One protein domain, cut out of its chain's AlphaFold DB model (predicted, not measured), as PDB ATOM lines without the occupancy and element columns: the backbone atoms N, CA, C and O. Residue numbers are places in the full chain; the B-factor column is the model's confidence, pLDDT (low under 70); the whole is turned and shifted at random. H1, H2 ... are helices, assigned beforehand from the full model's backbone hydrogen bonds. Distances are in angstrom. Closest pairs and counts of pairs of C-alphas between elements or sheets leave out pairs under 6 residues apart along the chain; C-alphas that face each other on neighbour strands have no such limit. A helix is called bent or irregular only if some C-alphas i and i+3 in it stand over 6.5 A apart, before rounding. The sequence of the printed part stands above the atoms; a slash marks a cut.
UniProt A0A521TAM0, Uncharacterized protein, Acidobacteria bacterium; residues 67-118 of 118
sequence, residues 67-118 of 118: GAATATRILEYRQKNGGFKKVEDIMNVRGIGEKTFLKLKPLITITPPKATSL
ATOM      1  N   GLY A  67     176.443 150.228 126.650       92.88
ATOM      2  CA  GLY A  67     176.134 150.785 125.328       92.88
ATOM      3  C   GLY A  67     174.774 150.321 124.803       92.88
ATOM      4  O   GLY A  67     174.118 149.483 125.424       92.88
ATOM      5  N   ALA A  68     174.387 150.788 123.612       93.50
ATOM      6  CA  ALA A  68     173.120 150.424 122.965       93.50
ATOM      7  C   ALA A  68     172.889 148.902 122.891       93.50
ATOM      8  O   ALA A  68     171.821 148.415 123.249       93.50
ATOM      9  N   ALA A  69     173.917 148.129 122.521       94.00
ATOM     10  CA  ALA A  69     173.819 146.669 122.455       94.00
ATOM     11  C   ALA A  69     173.573 146.021 123.829       94.00
ATOM     12  O   ALA A  69     172.812 145.062 123.936       94.00
ATOM     13  N   THR A  70     174.215 146.526 124.884       93.31
ATOM     14  CA  THR A  70     174.021 146.021 126.249       93.31
ATOM     15  C   THR A  70     172.643 146.413 126.771       93.31
ATOM     16  O   THR A  70     171.947 145.563 127.312       93.31
ATOM     17  N   ALA A  71     172.208 147.655 126.541       94.56
ATOM     18  CA  ALA A  71     170.882 148.133 126.923       94.56
ATOM     19  C   ALA A  71     169.761 147.286 126.297       94.56
ATOM     20  O   ALA A  71     168.869 146.834 127.014       94.56
ATOM     21  N   THR A  72     169.847 146.973 125.001       95.06
ATOM     22  CA  THR A  72     168.892 146.064 124.343       95.06
ATOM     23  C   THR A  72     168.867 144.690 125.009       95.06
ATOM     24  O   THR A  72     167.796 144.173 125.312       95.06
ATOM     25  N   ARG A  73     170.033 144.116 125.333       94.94
ATOM     26  CA  ARG A  73     170.103 142.814 126.020       94.94
ATOM     27  C   ARG A  73     169.535 142.849 127.435       94.94
ATOM     28  O   ARG A  73     168.954 141.857 127.862       94.94
ATOM     29  N   ILE A  74     169.681 143.961 128.157       93.62
ATOM     30  CA  ILE A  74     169.040 144.152 129.467       93.62
ATOM     31  C   ILE A  74     167.517 144.099 129.295       93.62
ATOM     32  O   ILE A  74     166.852 143.379 130.034       93.62
ATOM     33  N   LEU A  75     166.965 144.808 128.307       93.25
ATOM     34  CA  LEU A  75     165.524 144.796 128.032       93.25
ATOM     35  C   LEU A  75     165.026 143.398 127.635       93.25
ATOM     36  O   LEU A  75     164.022 142.934 128.170       93.25
ATOM     37  N   GLU A  76     165.756 142.693 126.769       94.06
ATOM     38  CA  GLU A  76     165.441 141.303 126.418       94.06
ATOM     39  C   GLU A  76     165.493 140.369 127.633       94.06
ATOM     40  O   GLU A  76     164.629 139.506 127.787       94.06
ATOM     41  N   TYR A  77     166.491 140.532 128.507       94.56
ATOM     42  CA  TYR A  77     166.614 139.741 129.731       94.56
ATOM     43  C   TYR A  77     165.389 139.934 130.628       94.56
ATOM     44  O   TYR A  77     164.856 138.954 131.145       94.56
ATOM     45  N   ARG A  78     164.890 141.173 130.769       92.50
ATOM     46  CA  ARG A  78     163.661 141.452 131.534       92.50
ATOM     47  C   ARG A  78     162.464 140.699 130.968       92.50
ATOM     48  O   ARG A  78     161.726 140.091 131.733       92.50
ATOM     49  N   GLN A  79     162.294 140.724 129.648       91.38
ATOM     50  CA  GLN A  79     161.176 140.051 128.984       91.38
ATOM     51  C   GLN A  79     161.252 138.528 129.127       91.38
ATOM     52  O   GLN A  79     160.235 137.886 129.361       91.38
ATOM     53  N   LYS A  80     162.454 137.950 129.022       92.75
ATOM     54  CA  LYS A  80     162.664 136.495 129.082       92.75
ATOM     55  C   LYS A  80     162.592 135.932 130.503       92.75
ATOM     56  O   LYS A  80     162.059 134.847 130.692       92.75
ATOM     57  N   ASN A  81     163.116 136.659 131.491       90.00
ATOM     58  CA  ASN A  81     163.281 136.161 132.863       90.00
ATOM     59  C   ASN A  81     162.301 136.776 133.875       90.00
ATOM     60  O   ASN A  81     162.344 136.430 135.055       90.00
ATOM     61  N   GLY A  82     161.422 137.683 133.434       88.50
ATOM     62  CA  GLY A  82     160.478 138.382 134.309       88.50
ATOM     63  C   GLY A  82     161.117 139.498 135.147       88.50
ATOM     64  O   GLY A  82     160.602 139.836 136.209       88.50
ATOM     65  N   GLY A  83     162.235 140.063 134.684       90.31
ATOM     66  CA  GLY A  83     162.978 141.127 135.369       90.31
ATOM     67  C   GLY A  83     164.154 140.642 136.224       90.31
ATOM     68  O   GLY A  83     164.523 139.470 136.228       90.31
ATOM     69  N   PHE A  84     164.771 141.586 136.931       92.44
ATOM     70  CA  PHE A  84     165.891 141.387 137.848       92.44
ATOM     71  C   PHE A  84     165.386 141.351 139.293       92.44
ATOM     72  O   PHE A  84     164.691 142.273 139.734       92.44
ATOM     73  N   LYS A  85     165.760 140.307 140.043       89.69
ATOM     74  CA  LYS A  85     165.375 140.134 141.456       89.69
ATOM     75  C   LYS A  85     166.408 140.698 142.423       89.69
ATOM     76  O   LYS A  85     166.066 141.030 143.552       89.69
ATOM     77  N   LYS A  86     167.662 140.780 141.984       91.06
ATOM     78  CA  LYS A  86     168.796 141.387 142.691       91.06
ATOM     79  C   LYS A  86     169.629 142.211 141.714       91.06
ATOM     80  O   LYS A  86     169.598 141.954 140.511       91.06
ATOM     81  N   VAL A  87     170.369 143.201 142.210       90.62
ATOM     82  CA  VAL A  87     171.219 144.039 141.344       90.62
ATOM     83  C   VAL A  87     172.322 143.214 140.676       90.62
ATOM     84  O   VAL A  87     172.679 143.490 139.538       90.62
ATOM     85  N   GLU A  88     172.794 142.153 141.332       91.69
ATOM     86  CA  GLU A  88     173.790 141.208 140.817       91.69
ATOM     87  C   GLU A  88     173.286 140.415 139.602       91.69
ATOM     88  O   GLU A  88     174.093 139.992 138.776       91.69
ATOM     89  N   ASP A  89     171.966 140.243 139.436       92.00
ATOM     90  CA  ASP A  89     171.407 139.504 138.293       92.00
ATOM     91  C   ASP A  89     171.746 140.172 136.956       92.00
ATOM     92  O   ASP A  89     171.728 139.516 135.913       92.00
ATOM     93  N   ILE A  90     172.104 141.458 136.978       91.44
ATOM     94  CA  ILE A  90     172.546 142.197 135.798       91.44
ATOM     95  C   ILE A  90     173.827 141.611 135.180       91.44
ATOM     96  O   ILE A  90     174.045 141.754 133.978       91.44
ATOM     97  N   MET A  91     174.641 140.889 135.960       93.06
ATOM     98  CA  MET A  91     175.832 140.183 135.471       93.06
ATOM     99  C   MET A  91     175.492 138.977 134.585       93.06
ATOM    100  O   MET A  91     176.341 138.514 133.829       93.06
ATOM    101  N   ASN A  92     174.247 138.488 134.619       92.44
ATOM    102  CA  ASN A  92     173.788 137.447 133.694       92.44
ATOM    103  C   ASN A  92     173.564 137.991 132.271       92.44
ATOM    104  O   ASN A  92     173.354 137.220 131.332       92.44
ATOM    105  N   VAL A  93     173.585 139.315 132.086       92.25
ATOM    106  CA  VAL A  93     173.439 139.944 130.775       92.25
ATOM    107  C   VAL A  93     174.782 139.950 130.051       92.25
ATOM    108  O   VAL A  93     175.772 140.525 130.509       92.25
ATOM    109  N   ARG A  94     174.814 139.365 128.849       89.19
ATOM    110  CA  ARG A  94     176.022 139.327 128.014       89.19
ATOM    111  C   ARG A  94     176.544 140.742 127.726       89.19
ATOM    112  O   ARG A  94     175.875 141.541 127.069       89.19
ATOM    113  N   GLY A  95     177.779 141.001 128.152       89.06
ATOM    114  CA  GLY A  95     178.448 142.302 128.033       89.06
ATOM    115  C   GLY A  95     178.605 143.048 129.361       89.06
ATOM    116  O   GLY A  95     179.327 144.041 129.401       89.06
ATOM    117  N   ILE A  96     177.996 142.561 130.447       92.50
ATOM    118  CA  ILE A  96     178.202 143.087 131.799       92.50
ATOM    119  C   ILE A  96     179.057 142.098 132.581       92.50
ATOM    120  O   ILE A  96     178.582 141.082 133.070       92.50
ATOM    121  N   GLY A  97     180.351 142.400 132.671       91.06
ATOM    122  CA  GLY A  97     181.273 141.677 133.544       91.06
ATOM    123  C   GLY A  97     181.362 142.311 134.931       91.06
ATOM    124  O   GLY A  97     180.856 143.408 135.162       91.06
ATOM    125  N   GLU A  98     182.095 141.660 135.829       91.56
ATOM    126  CA  GLU A  98     182.317 142.114 137.208       91.56
ATOM    127  C   GLU A  98     182.869 143.548 137.284       91.56
ATOM    128  O   GLU A  98     182.359 144.380 138.030       91.56
ATOM    129  N   LYS A  99     183.838 143.893 136.424       90.31
ATOM    130  CA  LYS A  99     184.398 145.256 136.339       90.31
ATOM    131  C   LYS A  99     183.342 146.315 136.025       90.31
ATOM    132  O   LYS A  99     183.410 147.423 136.552       90.31
ATOM    133  N   THR A 100     182.405 145.995 135.136       90.88
ATOM    134  CA  THR A 100     181.301 146.892 134.787       90.88
ATOM    135  C   THR A 100     180.320 146.945 135.949       90.88
ATOM    136  O   THR A 100     180.016 148.030 136.429       90.88
ATOM    137  N   PHE A 101     179.913 145.790 136.476       92.81
ATOM    138  CA  PHE A 101     179.001 145.691 137.612       92.81
ATOM    139  C   PHE A 101     179.457 146.507 138.826       92.81
ATOM    140  O   PHE A 101     178.649 147.243 139.376       92.81
ATOM    141  N   LEU A 102     180.737 146.471 139.203       92.94
ATOM    142  CA  LEU A 102     181.255 147.266 140.326       92.94
ATOM    143  C   LEU A 102     181.042 148.778 140.138       92.94
ATOM    144  O   LEU A 102     180.769 149.482 141.108       92.94
ATOM    145  N   LYS A 103     181.119 149.272 138.896       90.69
ATOM    146  CA  LYS A 103     180.830 150.676 138.554       90.69
ATOM    147  C   LYS A 103     179.331 150.967 138.506       90.69
ATOM    148  O   LYS A 103     178.922 152.087 138.785       90.69
ATOM    149  N   LEU A 104     178.528 149.969 138.141       90.62
ATOM    150  CA  LEU A 104     177.072 150.076 138.059       90.62
ATOM    151  C   LEU A 104     176.398 149.993 139.422       90.62
ATOM    152  O   LEU A 104     175.436 150.710 139.648       90.62
ATOM    153  N   LYS A 105     176.903 149.152 140.328       89.88
ATOM    154  CA  LYS A 105     176.325 148.854 141.642       89.88
ATOM    155  C   LYS A 105     175.870 150.095 142.428       89.88
ATOM    156  O   LYS A 105     174.753 150.053 142.932       89.88
ATOM    157  N   PRO A 106     176.647 151.195 142.529       90.56
ATOM    158  CA  PRO A 106     176.190 152.397 143.235       90.56
ATOM    159  C   PRO A 106     175.176 153.250 142.451       90.56
ATOM    160  O   PRO A 106     174.599 154.172 143.015       90.56
ATOM    161  N   LEU A 107     174.974 152.978 141.160       89.56
ATOM    162  CA  LEU A 107     174.138 153.753 140.241       89.56
ATOM    163  C   LEU A 107     172.840 153.039 139.851       89.56
ATOM    164  O   LEU A 107     172.064 153.613 139.095       89.56
ATOM    165  N   ILE A 108     172.606 151.803 140.308       90.81
ATOM    166  CA  ILE A 108     171.453 150.989 139.904       90.81
ATOM    167  C   ILE A 108     170.607 150.536 141.092       90.81
ATOM    168  O   ILE A 108     171.121 150.282 142.179       90.81
ATOM    169  N   THR A 109     169.304 150.365 140.866       90.75
ATOM    170  CA  THR A 109     168.366 149.782 141.843       90.75
ATOM    171  C   THR A 109     167.398 148.817 141.164       90.75
ATOM    172  O   THR A 109     167.249 148.827 139.946       90.75
ATOM    173  N   ILE A 110     166.725 147.971 141.943       87.62
ATOM    174  CA  ILE A 110     165.665 147.066 141.454       87.62
ATOM    175  C   ILE A 110     164.279 147.433 141.984       87.62
ATOM    176  O   ILE A 110     163.273 147.167 141.326       87.62
ATOM    177  N   THR A 111     164.221 148.060 143.157       76.56
ATOM    178  CA  THR A 111     162.982 148.509 143.783       76.56
ATOM    179  C   THR A 111     162.670 149.902 143.243       76.56
ATOM    180  O   THR A 111     163.574 150.747 143.227       76.56
ATOM    181  N   PRO A 112     161.438 150.192 142.786       60.88
ATOM    182  CA  PRO A 112     161.037 151.585 142.634       60.88
ATOM    183  C   PRO A 112     161.296 152.280 143.979       60.88
ATOM    184  O   PRO A 112     161.041 151.650 145.011       60.88
ATOM    185  N   PRO A 113     161.853 153.507 144.014       53.72
ATOM    186  CA  PRO A 113     161.974 154.231 145.270       53.72
ATOM    187  C   PRO A 113     160.578 154.234 145.874       53.72
ATOM    188  O   PRO A 113     159.643 154.757 145.266       53.72
ATOM    189  N   LYS A 114     160.409 153.520 146.992       44.31
ATOM    190  CA  LYS A 114     159.136 153.466 147.694       44.31
ATOM    191  C   LYS A 114     158.836 154.923 147.982       44.31
ATOM    192  O   LYS A 114     159.565 155.538 148.755       44.31
ATOM    193  N   ALA A 115     157.852 155.487 147.284       53.97
ATOM    194  CA  ALA A 115     157.314 156.773 147.657       53.97
ATOM    195  C   ALA A 115     156.896 156.573 149.108       53.97
ATOM    196  O   ALA A 115     156.010 155.769 149.402       53.97
ATOM    197  N   THR A 116     157.659 157.161 150.022       47.03
ATOM    198  CA  THR A 116     157.284 157.255 151.419       47.03
ATOM    199  C   THR A 116     155.982 158.040 151.404       47.03
ATOM    200  O   THR A 116     156.002 159.261 151.304       47.03
ATOM    201  N   SER A 117     154.854 157.321 151.367       44.00
ATOM    202  CA  SER A 117     153.542 157.872 151.678       44.00
ATOM    203  C   SER A 117     153.659 158.478 153.067       44.00
ATOM    204  O   SER A 117     153.867 157.743 154.035       44.00
ATOM    205  N   LEU A 118     153.611 159.806 153.111       48.69
ATOM    206  CA  LEU A 118     153.260 160.574 154.297       48.69
ATOM    207  C   LEU A 118     151.736 160.593 154.422       48.69
ATOM    208  O   LEU A 118     151.075 160.711 153.364       48.69
TER     209      LEU A 118
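Overview. This is residues 67 to 118 of the 118 residues of an uncharacterized protein of Acidobacteria bacterium (UniProt A0A521TAM0). A small head of three helices has a long tail sticking out of it: H1 comes first and stands crosswise near H2, H2 and H3 fold back on each other as a short hairpin, and residues 112 to 118 stand free as the tail. This tail makes much of the length. The printed part has 52 residues, with three named helices in the order H1, H2, H3 and no named strand; the class is all helix. The whole is loose, with a radius of gyration of the C-alphas of 12.4 A, and elongated, spanning 41 by 24 by 18 A.

Arrangement. H1, residues 68 to 81, is close to but not clearly touching H2, residues 87 to 92; their closest C-alphas, those of Ile 74 and Ile 90, are 7.5 A apart. Their lines are about perpendicular, at 79 degrees. H2 touches H3, residues 98 to 107, with the closest C-alphas, those of Met 91 and Phe 101, 6.7 A apart. H2 and H3 form a helical hairpin at a shallow tilt of 31 degrees, opposite ways. H1 and H3 are apart. In H1 every O i to N i+4 pair is within hydrogen-bond range; in H2 it is 0 of 2, beside 3 of 3 O i to N i+3 pairs, and in H3 3 of 6.

Along the chain. H1 begins at C-alpha 68 (173.120, 150.424, 122.965) and is 20.0 A long. H2 measures 10.4 A. H3 measures 14.5 A, ends at C-alpha 107 (174.138, 153.753, 140.241), and is only just irregular: C-alphas 103 and 106 are 6.8 A apart.

Size, cuts and confidence. The two C-alphas farthest apart, those of Arg 94 and Leu 118, are 40.7 A apart. The printed part has no cut, and both links between helices are tight. Confidence is low, under 70, at residues 112 to 118; the mean pLDDT of the printed part is 85.9.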